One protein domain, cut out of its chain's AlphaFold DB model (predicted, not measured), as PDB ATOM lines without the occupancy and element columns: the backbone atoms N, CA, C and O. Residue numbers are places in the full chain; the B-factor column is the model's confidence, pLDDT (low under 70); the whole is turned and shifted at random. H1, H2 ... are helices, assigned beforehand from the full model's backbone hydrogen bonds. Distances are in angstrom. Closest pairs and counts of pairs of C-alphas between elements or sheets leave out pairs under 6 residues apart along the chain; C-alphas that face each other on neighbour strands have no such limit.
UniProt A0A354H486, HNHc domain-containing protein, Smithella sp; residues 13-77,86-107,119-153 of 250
ATOM      1  N   THR A  13      22.116 -10.490 -23.424       74.81
ATOM      2  CA  THR A  13      21.838  -9.130 -23.894       74.81
ATOM      3  C   THR A  13      20.407  -8.735 -23.576       74.81
ATOM      4  O   THR A  13      20.182  -7.666 -23.018       74.81
ATOM      5  N   TYR A  14      19.439  -9.624 -23.802       78.81
ATOM      6  CA  TYR A  14      18.049  -9.349 -23.443       78.81
ATOM      7  C   TYR A  14      17.889  -9.079 -21.946       78.81
ATOM      8  O   TYR A  14      17.226  -8.117 -21.569       78.81
ATOM      9  N   TYR A  15      18.478  -9.908 -21.080       79.62
ATOM     10  CA  TYR A  15      18.323  -9.736 -19.631       79.62
ATOM     11  C   TYR A  15      19.004  -8.462 -19.122       79.62
ATOM     12  O   TYR A  15      18.438  -7.778 -18.266       79.62
ATOM     13  N   LYS A  16      20.163  -8.104 -19.689       85.88
ATOM     14  CA  LYS A  16      20.837  -6.828 -19.419       85.88
ATOM     15  C   LYS A  16      19.945  -5.646 -19.798       85.88
ATOM     16  O   LYS A  16      19.680  -4.781 -18.967       85.88
ATOM     17  N   GLU A  17      19.436  -5.639 -21.026       88.81
ATOM     18  CA  GLU A  17      18.583  -4.563 -21.531       88.81
ATOM     19  C   GLU A  17      17.253  -4.482 -20.769       88.81
ATOM     20  O   GLU A  17      16.835  -3.401 -20.362       88.81
ATOM     21  N   LYS A  18      16.617  -5.622 -20.473       86.94
ATOM     22  CA  LYS A  18      15.397  -5.704 -19.655       86.94
ATOM     23  C   LYS A  18      15.599  -5.093 -18.272       86.94
ATOM     24  O   LYS A  18      14.741  -4.340 -17.823       86.94
ATOM     25  N   SER A  19      16.728  -5.375 -17.621       91.44
ATOM     26  CA  SER A  19      17.058  -4.790 -16.317       91.44
ATOM     27  C   SER A  19      17.170  -3.262 -16.392       91.44
ATOM     28  O   SER A  19      16.624  -2.557 -15.542       91.44
ATOM     29  N   ILE A  20      17.794  -2.726 -17.446       94.25
ATOM     30  CA  ILE A  20      17.856  -1.273 -17.670       94.25
ATOM     31  C   ILE A  20      16.448  -0.714 -17.906       94.25
ATOM     32  O   ILE A  20      16.061   0.273 -17.280       94.25
ATOM     33  N   ILE A  21      15.652  -1.371 -18.752       93.38
ATOM     34  CA  ILE A  21      14.272  -0.977 -19.054       93.38
ATOM     35  C   ILE A  21      13.394  -0.996 -17.804       93.38
ATOM     36  O   ILE A  21      12.504  -0.164 -17.707       93.38
ATOM     37  N   GLU A  22      13.600  -1.898 -16.851       91.50
ATOM     38  CA  GLU A  22      12.814  -1.951 -15.611       91.50
ATOM     39  C   GLU A  22      13.162  -0.798 -14.657       91.50
ATOM     40  O   GLU A  22      12.265  -0.240 -14.020       91.50
ATOM     41  N   ASN A  23      14.430  -0.378 -14.631       95.25
ATOM     42  CA  ASN A  23      14.948   0.608 -13.678       95.25
ATOM     43  C   ASN A  23      15.059   2.040 -14.231       95.25
ATOM     44  O   ASN A  23      15.186   2.996 -13.465       95.25
ATOM     45  N   ILE A  24      14.989   2.235 -15.551       94.88
ATOM     46  CA  ILE A  24      15.049   3.569 -16.158       94.88
ATOM     47  C   ILE A  24      13.812   4.402 -15.792       94.88
ATOM     48  O   ILE A  24      12.684   3.893 -15.739       94.88
ATOM     49  N   SER A  25      14.011   5.705 -15.567       95.44
ATOM     50  CA  SER A  25      12.915   6.629 -15.270       95.44
ATOM     51  C   SER A  25      11.967   6.785 -16.462       95.44
ATOM     52  O   SER A  25      12.394   6.782 -17.618       95.44
ATOM     53  N   GLU A  26      10.675   6.997 -16.189       92.19
ATOM     54  CA  GLU A  26       9.659   7.146 -17.244       92.19
ATOM     55  C   GLU A  26       9.997   8.264 -18.243       92.19
ATOM     56  O   GLU A  26       9.669   8.160 -19.421       92.19
ATOM     57  N   LYS A  27      10.669   9.333 -17.786       91.88
ATOM     58  CA  LYS A  27      11.087  10.463 -18.631       91.88
ATOM     59  C   LYS A  27      12.189  10.078 -19.625       91.88
ATOM     60  O   LYS A  27      12.250  10.657 -20.702       91.88
ATOM     61  N   LYS A  28      13.064   9.134 -19.265       95.75
ATOM     62  CA  LYS A  28      14.203   8.707 -20.095       95.75
ATOM     63  C   LYS A  28      13.872   7.517 -21.006       95.75
ATOM     64  O   LYS A  28      14.579   7.311 -21.987       95.75
ATOM     65  N   LEU A  29      12.805   6.767 -20.716       92.81
ATOM     66  CA  LEU A  29      12.398   5.581 -21.478       92.81
ATOM     67  C   LEU A  29      12.195   5.829 -22.993       92.81
ATOM     68  O   LEU A  29      12.677   5.002 -23.762       92.81
ATOM     69  N   PRO A  30      11.567   6.932 -23.463       93.25
ATOM     70  CA  PRO A  30      11.416   7.182 -24.902       93.25
ATOM     71  C   PRO A  30      12.757   7.317 -25.633       93.25
ATOM     72  O   PRO A  30      12.959   6.706 -26.674       93.25
ATOM     73  N   ASN A  31      13.708   8.049 -25.046       94.81
ATOM     74  CA  ASN A  31      15.040   8.211 -25.632       94.81
ATOM     75  C   ASN A  31      15.806   6.881 -25.655       94.81
ATOM     76  O   ASN A  31      16.558   6.614 -26.585       94.81
ATOM     77  N   TYR A  32      15.590   6.033 -24.649       94.56
ATOM     78  CA  TYR A  32      16.189   4.702 -24.591       94.56
ATOM     79  C   TYR A  32      15.648   3.752 -25.663       94.56
ATOM     80  O   TYR A  32      16.394   2.957 -26.223       94.56
ATOM     81  N   ILE A  33      14.355   3.850 -25.984       87.44
ATOM     82  CA  ILE A  33      13.745   3.109 -27.097       87.44
ATOM     83  C   ILE A  33      14.414   3.490 -28.423       87.44
ATOM     84  O   ILE A  33      14.737   2.609 -29.218       87.44
ATOM     85  N   GLU A  34      14.672   4.779 -28.652       88.94
ATOM     86  CA  GLU A  34      15.373   5.233 -29.860       88.94
ATOM     87  C   GLU A  34      16.833   4.753 -29.909       88.94
ATOM     88  O   GLU A  34      17.300   4.325 -30.964       88.94
ATOM     89  N   ASP A  35      17.527   4.722 -28.768       90.50
ATOM     90  CA  ASP A  35      18.868   4.129 -28.661       90.50
ATOM     91  C   ASP A  35      18.870   2.629 -29.009       90.50
ATOM     92  O   ASP A  35      19.697   2.167 -29.796       90.50
ATOM     93  N   LEU A  36      17.894   1.864 -28.508       83.88
ATOM     94  CA  LEU A  36      17.727   0.448 -28.853       83.88
ATOM     95  C   LEU A  36      17.465   0.236 -30.350       83.88
ATOM     96  O   LEU A  36      18.043  -0.671 -30.950       83.88
ATOM     97  N   LYS A  37      16.630   1.078 -30.972       81.38
ATOM     98  CA  LYS A  37      16.391   1.036 -32.424       81.38
ATOM     99  C   LYS A  37      17.665   1.325 -33.212       81.38
ATOM    100  O   LYS A  37      17.904   0.673 -34.225       81.38
ATOM    101  N   LYS A  38      18.481   2.279 -32.756       82.00
ATOM    102  CA  LYS A  38      19.775   2.597 -33.370       82.00
ATOM    103  C   LYS A  38      20.744   1.415 -33.270       82.00
ATOM    104  O   LYS A  38      21.229   0.958 -34.300       82.00
ATOM    105  N   LYS A  39      20.920   0.841 -32.075       81.81
ATOM    106  CA  LYS A  39      21.738  -0.367 -31.850       81.81
ATOM    107  C   LYS A  39      21.306  -1.543 -32.725       81.81
ATOM    108  O   LYS A  39      22.150  -2.272 -33.234       81.81
ATOM    109  N   LEU A  40      19.998  -1.726 -32.917       73.06
ATOM    110  CA  LEU A  40      19.463  -2.779 -33.779       73.06
ATOM    111  C   LEU A  40      19.818  -2.559 -35.260       73.06
ATOM    112  O   LEU A  40      20.090  -3.530 -35.957       73.06
ATOM    113  N   LYS A  41      19.832  -1.303 -35.732       70.06
ATOM    114  CA  LYS A  41      20.236  -0.949 -37.106       70.06
ATOM    115  C   LYS A  41      21.733  -1.145 -37.357       70.06
ATOM    116  O   LYS A  41      22.114  -1.448 -38.479       70.06
ATOM    117  N   GLU A  42      22.560  -0.956 -36.333       69.31
ATOM    118  CA  GLU A  42      24.027  -1.032 -36.416       69.31
ATOM    119  C   GLU A  42      24.578  -2.454 -36.192       69.31
ATOM    120  O   GLU A  42      25.780  -2.678 -36.321       69.31
ATOM    121  N   ALA A  43      23.726  -3.427 -35.853       61.84
ATOM    122  CA  ALA A  43      24.151  -4.786 -35.541       61.84
ATOM    123  C   ALA A  43      24.586  -5.569 -36.806       61.84
ATOM    124  O   ALA A  43      23.781  -5.732 -37.731       61.84
ATOM    125  N   PRO A  44      25.821  -6.111 -36.846       54.66
ATOM    126  CA  PRO A  44      26.350  -6.851 -37.988       54.66
ATOM    127  C   PRO A  44      25.815  -8.289 -37.993       54.66
ATOM    128  O   PRO A  44      26.500  -9.194 -37.552       54.66
ATOM    129  N   ASP A  45      24.562  -8.482 -38.410       51.16
ATOM    130  CA  ASP A  45      24.088  -9.715 -39.072       51.16
ATOM    131  C   ASP A  45      22.637  -9.569 -39.539       51.16
ATOM    132  O   ASP A  45      21.691 -10.236 -39.102       51.16
ATOM    133  N   TYR A  46      22.449  -8.616 -40.443       45.88
ATOM    134  CA  TYR A  46      21.208  -8.456 -41.187       45.88
ATOM    135  C   TYR A  46      21.364  -9.045 -42.597       45.88
ATOM    136  O   TYR A  46      20.903  -8.473 -43.582       45.88
ATOM    137  N   GLY A  47      22.061 -10.186 -42.706       42.81
ATOM    138  CA  GLY A  47      22.168 -10.959 -43.941       42.81
ATOM    139  C   GLY A  47      20.771 -11.272 -44.481       42.81
ATOM    140  O   GLY A  47      19.877 -11.661 -43.726       42.81
ATOM    141  N   MET A  48      20.582 -11.046 -45.782       38.75
ATOM    142  CA  MET A  48      19.318 -10.838 -46.513       38.75
ATOM    143  C   MET A  48      18.121 -11.765 -46.191       38.75
ATOM    144  O   MET A  48      16.977 -11.402 -46.460       38.75
ATOM    145  N   ILE A  49      18.338 -12.917 -45.556       43.31
ATOM    146  CA  ILE A  49      17.308 -13.868 -45.113       43.31
ATOM    147  C   ILE A  49      16.543 -13.356 -43.866       43.31
ATOM    148  O   ILE A  49      15.318 -13.501 -43.784       43.31
ATOM    149  N   LYS A  50      17.213 -12.685 -42.911       47.38
ATOM    150  CA  LYS A  50      16.576 -12.130 -41.691       47.38
ATOM    151  C   LYS A  50      15.718 -10.893 -41.981       47.38
ATOM    152  O   LYS A  50      14.697 -10.714 -41.313       47.38
ATOM    153  N   HIS A  51      16.071 -10.073 -42.979       44.19
ATOM    154  CA  HIS A  51      15.269  -8.906 -43.381       44.19
ATOM    155  C   HIS A  51      13.894  -9.320 -43.902       44.19
ATOM    156  O   HIS A  51      12.883  -8.859 -43.380       44.19
ATOM    157  N   ALA A  52      13.850 -10.267 -44.844       48.69
ATOM    158  CA  ALA A  52      12.599 -10.788 -45.387       48.69
ATOM    159  C   ALA A  52      11.715 -11.414 -44.295       48.69
ATOM    160  O   ALA A  52      10.506 -11.191 -44.270       48.69
ATOM    161  N   ARG A  53      12.314 -12.143 -43.345       55.72
ATOM    162  CA  ARG A  53      11.597 -12.728 -42.202       55.72
ATOM    163  C   ARG A  53      11.074 -11.665 -41.228       55.72
ATOM    164  O   ARG A  53       9.970 -11.796 -40.711       55.72
ATOM    165  N   THR A  54      11.855 -10.613 -40.978       53.41
ATOM    166  CA  THR A  54      11.498  -9.508 -40.072       53.41
ATOM    167  C   THR A  54      10.400  -8.631 -40.668       53.41
ATOM    168  O   THR A  54       9.460  -8.293 -39.957       53.41
ATOM    169  N   LEU A  55      10.474  -8.322 -41.967       55.62
ATOM    170  CA  LEU A  55       9.406  -7.638 -42.702       55.62
ATOM    171  C   LEU A  55       8.104  -8.445 -42.634       55.62
ATOM    172  O   LEU A  55       7.097  -7.926 -42.170       55.62
ATOM    173  N   LYS A  56       8.155  -9.753 -42.921       67.31
ATOM    174  CA  LYS A  56       6.990 -10.647 -42.796       67.31
ATOM    175  C   LYS A  56       6.441 -10.731 -41.367       67.31
ATOM    176  O   LYS A  56       5.231 -10.745 -41.165       67.31
ATOM    177  N   ALA A  57       7.304 -10.765 -40.350       62.25
ATOM    178  CA  ALA A  57       6.872 -10.746 -38.951       62.25
ATOM    179  C   ALA A  57       6.215  -9.407 -38.560       62.25
ATOM    180  O   ALA A  57       5.266  -9.391 -37.774       62.25
ATOM    181  N   PHE A  58       6.692  -8.294 -39.120       60.28
ATOM    182  CA  PHE A  58       6.097  -6.971 -38.945       60.28
ATOM    183  C   PHE A  58       4.740  -6.861 -39.655       60.28
ATOM    184  O   PHE A  58       3.768  -6.402 -39.052       60.28
ATOM    185  N   ASP A  59       4.628  -7.377 -40.879       68.88
ATOM    186  CA  ASP A  59       3.359  -7.483 -41.606       68.88
ATOM    187  C   ASP A  59       2.339  -8.307 -40.811       68.88
ATOM    188  O   ASP A  59       1.201  -7.875 -40.609       68.88
ATOM    189  N   LEU A  60       2.771  -9.435 -40.239       72.94
ATOM    190  CA  LEU A  60       1.949 -10.269 -39.364       72.94
ATOM    191  C   LEU A  60       1.496  -9.522 -38.096       72.94
ATOM    192  O   LEU A  60       0.353  -9.671 -37.653       72.94
ATOM    193  N   MET A  61       2.362  -8.700 -37.500       68.62
ATOM    194  CA  MET A  61       2.018  -7.865 -36.343       68.62
ATOM    195  C   MET A  61       0.975  -6.796 -36.704       68.62
ATOM    196  O   MET A  61       0.005  -6.603 -35.961       68.62
ATOM    197  N   ASN A  62       1.120  -6.151 -37.861       69.12
ATOM    198  CA  ASN A  62       0.156  -5.177 -38.371       69.12
ATOM    199  C   ASN A  62      -1.203  -5.826 -38.659       69.12
ATOM    200  O   ASN A  62      -2.241  -5.287 -38.269       69.12
ATOM    201  N   ILE A  63      -1.210  -7.014 -39.271       73.31
ATOM    202  CA  ILE A  63      -2.432  -7.785 -39.540       73.31
ATOM    203  C   ILE A  63      -3.126  -8.183 -38.235       73.31
ATOM    204  O   ILE A  63      -4.323  -7.946 -38.084       73.31
ATOM    205  N   ASN A  64      -2.391  -8.711 -37.252       72.19
ATOM    206  CA  ASN A  64      -2.965  -9.061 -35.949       72.19
ATOM    207  C   ASN A  64      -3.538  -7.834 -35.222       72.19
ATOM    208  O   ASN A  64      -4.572  -7.936 -34.561       72.19
ATOM    209  N   THR A  65      -2.908  -6.668 -35.371       75.56
ATOM    210  CA  THR A  65      -3.412  -5.407 -34.810       75.56
ATOM    211  C   THR A  65      -4.726  -4.989 -35.472       75.56
ATOM    212  O   THR A  65      -5.677  -4.671 -34.760       75.56
ATOM    213  N   LYS A  66      -4.825  -5.081 -36.808       80.25
ATOM    214  CA  LYS A  66      -6.064  -4.815 -37.567       80.25
ATOM    215  C   LYS A  66      -7.194  -5.789 -37.212       80.25
ATOM    216  O   LYS A  66      -8.326  -5.370 -36.987       80.25
ATOM    217  N   ILE A  67      -6.895  -7.085 -37.098       78.00
ATOM    218  CA  ILE A  67      -7.870  -8.097 -36.654       78.00
ATOM    219  C   ILE A  67      -8.373  -7.753 -35.251       78.00
ATOM    220  O   ILE A  67      -9.577  -7.753 -34.992       78.00
ATOM    221  N   LYS A  68      -7.458  -7.414 -34.336       79.19
ATOM    222  CA  LYS A  68      -7.808  -7.062 -32.960       79.19
ATOM    223  C   LYS A  68      -8.672  -5.804 -32.900       79.19
ATOM    224  O   LYS A  68      -9.638  -5.804 -32.149       79.19
ATOM    225  N   SER A  69      -8.383  -4.771 -33.695       77.50
ATOM    226  CA  SER A  69      -9.214  -3.563 -33.724       77.50
ATOM    227  C   SER A  69     -10.634  -3.862 -34.202       77.50
ATOM    228  O   SER A  69     -11.577  -3.447 -33.539       77.50
ATOM    229  N   ILE A  70     -10.790  -4.657 -35.271       73.12
ATOM    230  CA  ILE A  70     -12.105  -5.029 -35.826       73.12
ATOM    231  C   ILE A  70     -12.905  -5.876 -34.828       73.12
ATOM    232  O   ILE A  70     -14.073  -5.592 -34.573       73.12
ATOM    233  N   THR A  71     -12.273  -6.892 -34.235       71.88
ATOM    234  CA  THR A  71     -12.928  -7.829 -33.300       71.88
ATOM    235  C   THR A  71     -13.217  -7.222 -31.923       71.88
ATOM    236  O   THR A  71     -14.083  -7.714 -31.198       71.88
ATOM    237  N   SER A  72     -12.499  -6.162 -31.537       70.50
ATOM    238  CA  SER A  72     -12.695  -5.467 -30.258       70.50
ATOM    239  C   SER A  72     -13.786  -4.391 -30.275       70.50
ATOM    240  O   SER A  72     -14.174  -3.931 -29.200       70.50
ATOM    241  N   ASP A  73     -14.283  -4.002 -31.454       67.62
ATOM    242  CA  ASP A  73     -15.335  -2.993 -31.596       67.62
ATOM    243  C   ASP A  73     -16.700  -3.547 -31.115       67.62
ATOM    244  O   ASP A  73     -17.180  -4.561 -31.639       67.62
ATOM    245  N   PRO A  74     -17.354  -2.913 -30.121       63.16
ATOM    246  CA  PRO A  74     -18.671  -3.317 -29.632       63.16
ATOM    247  C   PRO A  74     -19.779  -3.291 -30.695       63.16
ATOM    248  O   PRO A  74     -20.697  -4.106 -30.613       63.16
ATOM    249  N   ASN A  75     -19.690  -2.405 -31.693       62.53
ATOM    250  CA  ASN A  75     -20.653  -2.336 -32.797       62.53
ATOM    251  C   ASN A  75     -20.514  -3.540 -33.735       62.53
ATOM    252  O   ASN A  75     -21.500  -4.030 -34.277       62.53
ATOM    253  N   ASN A  76     -19.299  -4.080 -33.854       56.25
ATOM    254  CA  ASN A  76     -19.050  -5.311 -34.594       56.25
ATOM    255  C   ASN A  76     -19.490  -6.546 -33.791       56.25
ATOM    256  O   ASN A  76     -19.948  -7.519 -34.378       56.25
ATOM    257  N   ARG A  77     -19.441  -6.511 -32.450       52.25
ATOM    258  CA  ARG A  77     -19.892  -7.627 -31.590       52.25
ATOM    259  C   ARG A  77     -21.371  -7.989 -31.746       52.25
ATOM    260  O   ARG A  77     -21.694  -9.164 -31.603       52.25
ATOM    261  N   SER A  86     -17.781 -13.870 -40.880       59.56
ATOM    262  CA  SER A  86     -16.668 -12.926 -40.916       59.56
ATOM    263  C   SER A  86     -16.817 -12.032 -42.147       59.56
ATOM    264  O   SER A  86     -17.071 -12.532 -43.245       59.56
ATOM    265  N   THR A  87     -16.717 -10.714 -41.964       70.31
ATOM    266  CA  THR A  87     -16.835  -9.785 -43.090       70.31
ATOM    267  C   THR A  87     -15.774 -10.123 -44.148       70.31
ATOM    268  O   THR A  87     -14.715 -10.662 -43.789       70.31
ATOM    269  N   PRO A  88     -16.014  -9.848 -45.442       78.06
ATOM    270  CA  PRO A  88     -15.037 -10.125 -46.496       78.06
ATOM    271  C   PRO A  88     -13.638  -9.568 -46.180       78.06
ATOM    272  O   PRO A  88     -12.631 -10.218 -46.469       78.06
ATOM    273  N   GLU A  89     -13.572  -8.417 -45.505       78.06
ATOM    274  CA  GLU A  89     -12.332  -7.781 -45.054       78.06
ATOM    275  C   GLU A  89     -11.640  -8.592 -43.951       78.06
ATOM    276  O   GLU A  89     -10.431  -8.822 -44.011       78.06
ATOM    277  N   LEU A  90     -12.390  -9.071 -42.953       76.25
ATOM    278  CA  LEU A  90     -11.841  -9.884 -41.868       76.25
ATOM    279  C   LEU A  90     -11.355 -11.245 -42.387       76.25
ATOM    280  O   LEU A  90     -10.284 -11.710 -41.995       76.25
ATOM    281  N   GLN A  91     -12.090 -11.859 -43.319       80.31
ATOM    282  CA  GLN A  91     -11.658 -13.085 -43.995       80.31
ATOM    283  C   GLN A  91     -10.376 -12.881 -44.804       80.31
ATOM    284  O   GLN A  91      -9.490 -13.734 -44.768       80.31
ATOM    285  N   ALA A  92     -10.255 -11.757 -45.514       83.69
ATOM    286  CA  ALA A  92      -9.041 -11.420 -46.250       83.69
ATOM    287  C   ALA A  92      -7.836 -11.257 -45.308       83.69
ATOM    288  O   ALA A  92      -6.770 -11.799 -45.593       83.69
ATOM    289  N   LEU A  93      -8.022 -10.603 -44.155       82.62
ATOM    290  CA  LEU A  93      -6.975 -10.463 -43.140       82.62
ATOM    291  C   LEU A  93      -6.539 -11.811 -42.554       82.62
ATOM    292  O   LEU A  93      -5.342 -12.032 -42.384       82.62
ATOM    293  N   TYR A  94      -7.472 -12.723 -42.265       82.19
ATOM    294  CA  TYR A  94      -7.122 -14.064 -41.791       82.19
ATOM    295  C   TYR A  94      -6.407 -14.894 -42.861       82.19
ATOM    296  O   TYR A  94      -5.411 -15.539 -42.545       82.19
ATOM    297  N   ARG A  95      -6.850 -14.855 -44.125       86.44
ATOM    298  CA  ARG A  95      -6.153 -15.542 -45.229       86.44
ATOM    299  C   ARG A  95      -4.713 -15.057 -45.371       86.44
ATOM    300  O   ARG A  95      -3.796 -15.870 -45.441       86.44
ATOM    301  N   GLU A  96      -4.517 -13.743 -45.344       86.06
ATOM    302  CA  GLU A  96      -3.187 -13.148 -45.451       86.06
ATOM    303  C   GLU A  96      -2.311 -13.461 -44.229       86.06
ATOM    304  O   GLU A  96      -1.130 -13.778 -44.371       86.06
ATOM    305  N   LYS A  97      -2.905 -13.473 -43.028       85.69
ATOM    306  CA  LYS A  97      -2.247 -13.940 -41.804       85.69
ATOM    307  C   LYS A  97      -1.708 -15.365 -41.971       85.69
ATOM    308  O   LYS A  97      -0.523 -15.585 -41.734       85.69
ATOM    309  N   TYR A  98      -2.558 -16.307 -42.385       85.00
ATOM    310  CA  TYR A  98      -2.173 -17.712 -42.542       85.00
ATOM    311  C   TYR A  98      -1.076 -17.896 -43.596       85.00
ATOM    312  O   TYR A  98      -0.122 -18.632 -43.352       85.00
ATOM    313  N   ARG A  99      -1.159 -17.178 -44.726       88.88
ATOM    314  CA  ARG A  99      -0.121 -17.189 -45.771       88.88
ATOM    315  C   ARG A  99       1.245 -16.785 -45.214       88.88
ATOM    316  O   ARG A  99       2.234 -17.488 -45.410       88.88
ATOM    317  N   ILE A 100       1.300 -15.666 -44.489       77.00
ATOM    318  CA  ILE A 100       2.547 -15.156 -43.904       77.00
ATOM    319  C   ILE A 100       3.082 -16.108 -42.823       77.00
ATOM    320  O   ILE A 100       4.291 -16.342 -42.754       77.00
ATOM    321  N   GLU A 101       2.209 -16.689 -41.995       77.12
ATOM    322  CA  GLU A 101       2.591 -17.683 -40.982       77.12
ATOM    323  C   GLU A 101       3.213 -18.938 -41.613       77.12
ATOM    324  O   GLU A 101       4.242 -19.418 -41.131       77.12
ATOM    325  N   GLU A 102       2.647 -19.435 -42.716       81.50
ATOM    326  CA  GLU A 102       3.176 -20.589 -43.446       81.50
ATOM    327  C   GLU A 102       4.561 -20.297 -44.045       81.50
ATOM    328  O   GLU A 102       5.497 -21.087 -43.889       81.50
ATOM    329  N   GLU A 103       4.732 -19.129 -44.668       79.31
ATOM    330  CA  GLU A 103       6.015 -18.691 -45.225       79.31
ATOM    331  C   GLU A 103       7.099 -18.534 -44.150       79.31
ATOM    332  O   GLU A 103       8.242 -18.946 -44.351       79.31
ATOM    333  N   LEU A 104       6.749 -17.980 -42.985       68.00
ATOM    334  CA  LEU A 104       7.658 -17.863 -41.841       68.00
ATOM    335  C   LEU A 104       8.060 -19.227 -41.269       68.00
ATOM    336  O   LEU A 104       9.156 -19.358 -40.708       68.00
ATOM    337  N   ASN A 105       7.176 -20.221 -41.372       68.19
ATOM    338  CA  ASN A 105       7.433 -21.573 -40.896       68.19
ATOM    339  C   ASN A 105       8.363 -22.336 -41.852       68.19
ATOM    340  O   ASN A 105       9.304 -22.970 -41.384       68.19
ATOM    341  N   LYS A 106       8.186 -22.182 -43.174       70.06
ATOM    342  CA  LYS A 106       9.116 -22.706 -44.197       70.06
ATOM    343  C   LYS A 106      10.514 -22.098 -44.049       70.06
ATOM    344  O   LYS A 106      11.491 -22.813 -43.909       70.06
ATOM    345  N   GLN A 107      10.608 -20.781 -43.865       64.12
ATOM    346  CA  GLN A 107      11.888 -20.114 -43.571       64.12
ATOM    347  C   GLN A 107      12.536 -20.550 -42.239       64.12
ATOM    348  O   GLN A 107      13.645 -20.129 -41.916       64.12
ATOM    349  N   LEU A 119      23.210 -14.161 -31.837       50.75
ATOM    350  CA  LEU A 119      22.131 -14.032 -30.844       50.75
ATOM    351  C   LEU A 119      21.894 -12.590 -30.322       50.75
ATOM    352  O   LEU A 119      21.022 -12.379 -29.480       50.75
ATOM    353  N   MET A 120      22.620 -11.578 -30.815       51.97
ATOM    354  CA  MET A 120      22.532 -10.188 -30.322       51.97
ATOM    355  C   MET A 120      21.290  -9.426 -30.812       51.97
ATOM    356  O   MET A 120      20.690  -8.658 -30.059       51.97
ATOM    357  N   THR A 121      20.865  -9.636 -32.061       56.88
ATOM    358  CA  THR A 121      19.754  -8.883 -32.681       56.88
ATOM    359  C   THR A 121      18.385  -9.326 -32.168       56.88
ATOM    360  O   THR A 121      17.530  -8.488 -31.883       56.88
ATOM    361  N   GLY A 122      18.181 -10.635 -31.982       63.22
ATOM    362  CA  GLY A 122      16.941 -11.187 -31.424       63.22
ATOM    363  C   GLY A 122      16.707 -10.794 -29.962       63.22
ATOM    364  O   GLY A 122      15.560 -10.614 -29.543       63.22
ATOM    365  N   ASP A 123      17.788 -10.616 -29.206       72.69
ATOM    366  CA  ASP A 123      17.764 -10.129 -27.829       72.69
ATOM    367  C   ASP A 123      17.466  -8.628 -27.745       72.69
ATOM    368  O   ASP A 123      16.608  -8.220 -26.959       72.69
ATOM    369  N   LEU A 124      18.118  -7.819 -28.589       73.94
ATOM    370  CA  LEU A 124      17.858  -6.379 -28.697       73.94
ATOM    371  C   LEU A 124      16.421  -6.095 -29.145       73.94
ATOM    372  O   LEU A 124      15.746  -5.259 -28.548       73.94
ATOM    373  N   TRP A 125      15.914  -6.826 -30.142       74.69
ATOM    374  CA  TRP A 125      14.528  -6.692 -30.596       74.69
ATOM    375  C   TRP A 125      13.522  -7.074 -29.502       74.69
ATOM    376  O   TRP A 125      12.524  -6.387 -29.288       74.69
ATOM    377  N   ALA A 126      13.798  -8.138 -28.747       73.00
ATOM    378  CA  ALA A 126      12.955  -8.528 -27.622       73.00
ATOM    379  C   ALA A 126      12.953  -7.491 -26.496       73.00
ATOM    380  O   ALA A 126      11.904  -7.234 -25.904       73.00
ATOM    381  N   ALA A 127      14.106  -6.889 -26.209       80.69
ATOM    382  CA  ALA A 127      14.206  -5.796 -25.255       80.69
ATOM    383  C   ALA A 127      13.439  -4.554 -25.739       80.69
ATOM    384  O   ALA A 127      12.687  -3.964 -24.962       80.69
ATOM    385  N   LEU A 128      13.544  -4.209 -27.027       79.62
ATOM    386  CA  LEU A 128      12.793  -3.114 -27.643       79.62
ATOM    387  C   LEU A 128      11.277  -3.288 -27.457       79.62
ATOM    388  O   LEU A 128      10.620  -2.375 -26.959       79.62
ATOM    389  N   LEU A 129      10.734  -4.479 -27.731       78.00
ATOM    390  CA  LEU A 129       9.311  -4.770 -27.510       78.00
ATOM    391  C   LEU A 129       8.882  -4.600 -26.044       78.00
ATOM    392  O   LEU A 129       7.783  -4.117 -25.760       78.00
ATOM    393  N   VAL A 130       9.731  -5.002 -25.092       84.19
ATOM    394  CA  VAL A 130       9.463  -4.812 -23.657       84.19
ATOM    395  C   VAL A 130       9.429  -3.322 -23.309       84.19
ATOM    396  O   VAL A 130       8.531  -2.887 -22.581       84.19
ATOM    397  N   ALA A 131      10.365  -2.535 -23.844       84.88
ATOM    398  CA  ALA A 131      10.422  -1.093 -23.632       84.88
ATOM    399  C   ALA A 131       9.188  -0.375 -24.205       84.88
ATOM    400  O   ALA A 131       8.558   0.417 -23.499       84.88
ATOM    401  N   GLU A 132       8.792  -0.699 -25.438       84.75
ATOM    402  CA  GLU A 132       7.608  -0.133 -26.097       84.75
ATOM    403  C   GLU A 132       6.319  -0.465 -25.332       84.75
ATOM    404  O   GLU A 132       5.515   0.424 -25.043       84.75
ATOM    405  N   LYS A 133       6.164  -1.718 -24.886       86.38
ATOM    406  CA  LYS A 133       5.025  -2.136 -24.055       86.38
ATOM    407  C   LYS A 133       4.983  -1.402 -22.711       86.38
ATOM    408  O   LYS A 133       3.904  -1.031 -22.242       86.38
ATOM    409  N   ARG A 134       6.137  -1.172 -22.070       92.00
ATOM    410  CA  ARG A 134       6.219  -0.385 -20.824       92.00
ATOM    411  C   ARG A 134       5.767   1.058 -21.063       92.00
ATOM    412  O   ARG A 134       4.993   1.588 -20.265       92.00
ATOM    413  N   LEU A 135       6.198   1.676 -22.164       92.56
ATOM    414  CA  LEU A 135       5.794   3.034 -22.534       92.56
ATOM    415  C   LEU A 135       4.278   3.136 -22.779       92.56
ATOM    416  O   LEU A 135       3.631   4.053 -22.268       92.56
ATOM    417  N   GLU A 136       3.690   2.167 -23.484       90.75
ATOM    418  CA  GLU A 136       2.240   2.087 -23.701       90.75
ATOM    419  C   GLU A 136       1.466   2.031 -22.370       90.75
ATOM    420  O   GLU A 136       0.499   2.771 -22.161       90.75
ATOM    421  N   GLN A 137       1.923   1.203 -21.424       90.56
ATOM    422  CA  GLN A 137       1.308   1.086 -20.099       90.56
ATOM    423  C   GLN A 137       1.376   2.394 -19.300       90.56
ATOM    424  O   GLN A 137       0.384   2.776 -18.673       90.56
ATOM    425  N   ILE A 138       2.518   3.088 -19.326       90.25
ATOM    426  CA  ILE A 138       2.690   4.398 -18.677       90.25
ATOM    427  C   ILE A 138       1.692   5.404 -19.260       90.25
ATOM    428  O   ILE A 138       0.951   6.052 -18.515       90.25
ATOM    429  N   ASN A 139       1.608   5.493 -20.588       87.12
ATOM    430  CA  ASN A 139       0.706   6.418 -21.272       87.12
ATOM    431  C   ASN A 139      -0.770   6.108 -20.976       87.12
ATOM    432  O   ASN A 139      -1.552   7.017 -20.685       87.12
ATOM    433  N   SER A 140      -1.147   4.828 -20.955       85.50
ATOM    434  CA  SER A 140      -2.495   4.386 -20.583       85.50
ATOM    435  C   SER A 140      -2.857   4.773 -19.143       85.50
ATOM    436  O   SER A 140      -3.937   5.318 -18.895       85.50
ATOM    437  N   LYS A 141      -1.938   4.576 -18.182       88.94
ATOM    438  CA  LYS A 141      -2.127   5.005 -16.784       88.94
ATOM    439  C   LYS A 141      -2.302   6.520 -16.675       88.94
ATOM    440  O   LYS A 141      -3.217   6.968 -15.985       88.94
ATOM    441  N   ARG A 142      -1.485   7.306 -17.384       85.44
ATOM    442  CA  ARG A 142      -1.595   8.776 -17.418       85.44
ATOM    443  C   ARG A 142      -2.950   9.230 -17.958       85.44
ATOM    444  O   ARG A 142      -3.607  10.045 -17.317       85.44
ATOM    445  N   LYS A 143      -3.412   8.642 -19.066       78.19
ATOM    446  CA  LYS A 143      -4.730   8.939 -19.652       78.19
ATOM    447  C   LYS A 143      -5.874   8.646 -18.673       78.19
ATOM    448  O   LYS A 143      -6.780   9.461 -18.527       78.19
ATOM    449  N   LYS A 144      -5.816   7.514 -17.961       80.56
ATOM    450  CA  LYS A 144      -6.809   7.162 -16.928       80.56
ATOM    451  C   LYS A 144      -6.785   8.130 -15.743       80.56
ATOM    452  O   LYS A 144      -7.847   8.540 -15.283       80.56
ATOM    453  N   ALA A 145      -5.600   8.503 -15.262       78.56
ATOM    454  CA  ALA A 145      -5.455   9.456 -14.164       78.56
ATOM    455  C   ALA A 145      -6.018  10.837 -14.533       78.56
ATOM    456  O   ALA A 145      -6.692  11.465 -13.719       78.56
ATOM    457  N   GLU A 146      -5.787  11.285 -15.767       76.38
ATOM    458  CA  GLU A 146      -6.334  12.546 -16.270       76.38
ATOM    459  C   GLU A 146      -7.863  12.501 -16.378       76.38
ATOM    460  O   GLU A 146      -8.548  13.381 -15.856       76.38
ATOM    461  N   ALA A 147      -8.417  11.421 -16.936       72.94
ATOM    462  CA  ALA A 147      -9.863  11.218 -16.991       72.94
ATOM    463  C   ALA A 147     -10.507  11.196 -15.591       72.94
ATOM    464  O   ALA A 147     -11.594  11.739 -15.396       72.94
ATOM    465  N   LEU A 148      -9.838  10.598 -14.599       75.69
ATOM    466  CA  LEU A 148     -10.320  10.589 -13.219       75.69
ATOM    467  C   LEU A 148     -10.337  11.999 -12.622       75.69
ATOM    468  O   LEU A 148     -11.363  12.400 -12.082       75.69
ATOM    469  N   LYS A 149      -9.256  12.776 -12.773       73.81
ATOM    470  CA  LYS A 149      -9.208  14.175 -12.307       73.81
ATOM    471  C   LYS A 149     -10.338  15.009 -12.902       73.81
ATOM    472  O   LYS A 149     -10.972  15.776 -12.180       73.81
ATOM    473  N   GLN A 150     -10.613  14.835 -14.195       71.62
ATOM    474  CA  GLN A 150     -11.720  15.514 -14.863       71.62
ATOM    475  C   GLN A 150     -13.063  15.133 -14.230       71.62
ATOM    476  O   GLN A 150     -13.816  16.024 -13.840       71.62
ATOM    477  N   LYS A 151     -13.336  13.838 -14.024       70.56
ATOM    478  CA  LYS A 151     -14.560  13.380 -13.341       70.56
ATOM    479  C   LYS A 151     -14.688  13.945 -11.924       70.56
ATOM    480  O   LYS A 151     -15.748  14.439 -11.561       70.56
ATOM    481  N   THR A 152     -13.612  13.931 -11.136       69.06
ATOM    482  CA  THR A 152     -13.626  14.481  -9.771       69.06
ATOM    483  C   THR A 152     -13.887  15.986  -9.768       69.06
ATOM    484  O   THR A 152     -14.595  16.473  -8.891       69.06
ATOM    485  N   SER A 153     -13.363  16.728 -10.749       63.69
ATOM    486  CA  SER A 153     -13.629  18.166 -10.867       63.69
ATOM    487  C   SER A 153     -15.104  18.473 -11.149       63.69
ATOM    488  O   SER A 153     -15.629  19.412 -10.563       63.69
TER     489      SER A 153
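What this domain is: This is residues 13 to 77, 86 to 107 and 119 to 153 of the 250 residues of the protein "HNHc domain-containing protein" of Smithella sp (UniProt A0A354H486). Two arms make an open V: in one, H1 and H2 pack on the first part of long H6; in the other, H3 and H5 lie side by side, with tiny H4 near H3's end. Residues 140 to 153 of H6 stick out. The printed part has 122 residues with six named helices, H1 to H6 in chain order, and no named strand: all helix, loose, radius of gyration of the C-alphas 18.5 A, spans 57 by 43 by 18 A.

How they stand to each other: Start at H1, residues 13 to 23, which touches H6, residues 120 to 153, with H6's residues 120 to 131 alone; the closest C-alphas, of Tyr 14 and Asp 123, are 4.5 A apart. H2, residues 29 to 42, touches H6's residues 121 to 135 alone, opposite ways at a shallow tilt of 21 degrees; closest are the C-alphas of Leu 36 and Leu 128, 6.2 A. H3, residues 49 to 72, touches H5, residues 88 to 107, opposite ways at a shallow tilt of 28 degrees; closest are the C-alphas of Leu 60 and Lys 97, 6.1 A. H4, residues 74 to 77, is too short for an O i to N i+4 pair; in the other helices every such pair is within hydrogen-bond range. H3 and H6 are apart.

Where its parts are: Find C-alpha 13 at (21.838, -9.130, -23.894), where H1 begins; H6 runs 49.9 A to C-alpha 153 at (-13.629, 18.166, -10.867). H3 is 34.5 A long, H5 28.9 A.

The domain as a whole: Look for two cuts: C-alphas 77 and 86 are 11.2 A apart, 107 and 119 17.4 A. Of the links printed whole, none is long. Mean pLDDT of the printed part is 75.4, with residues 42 to 59 among those under 70.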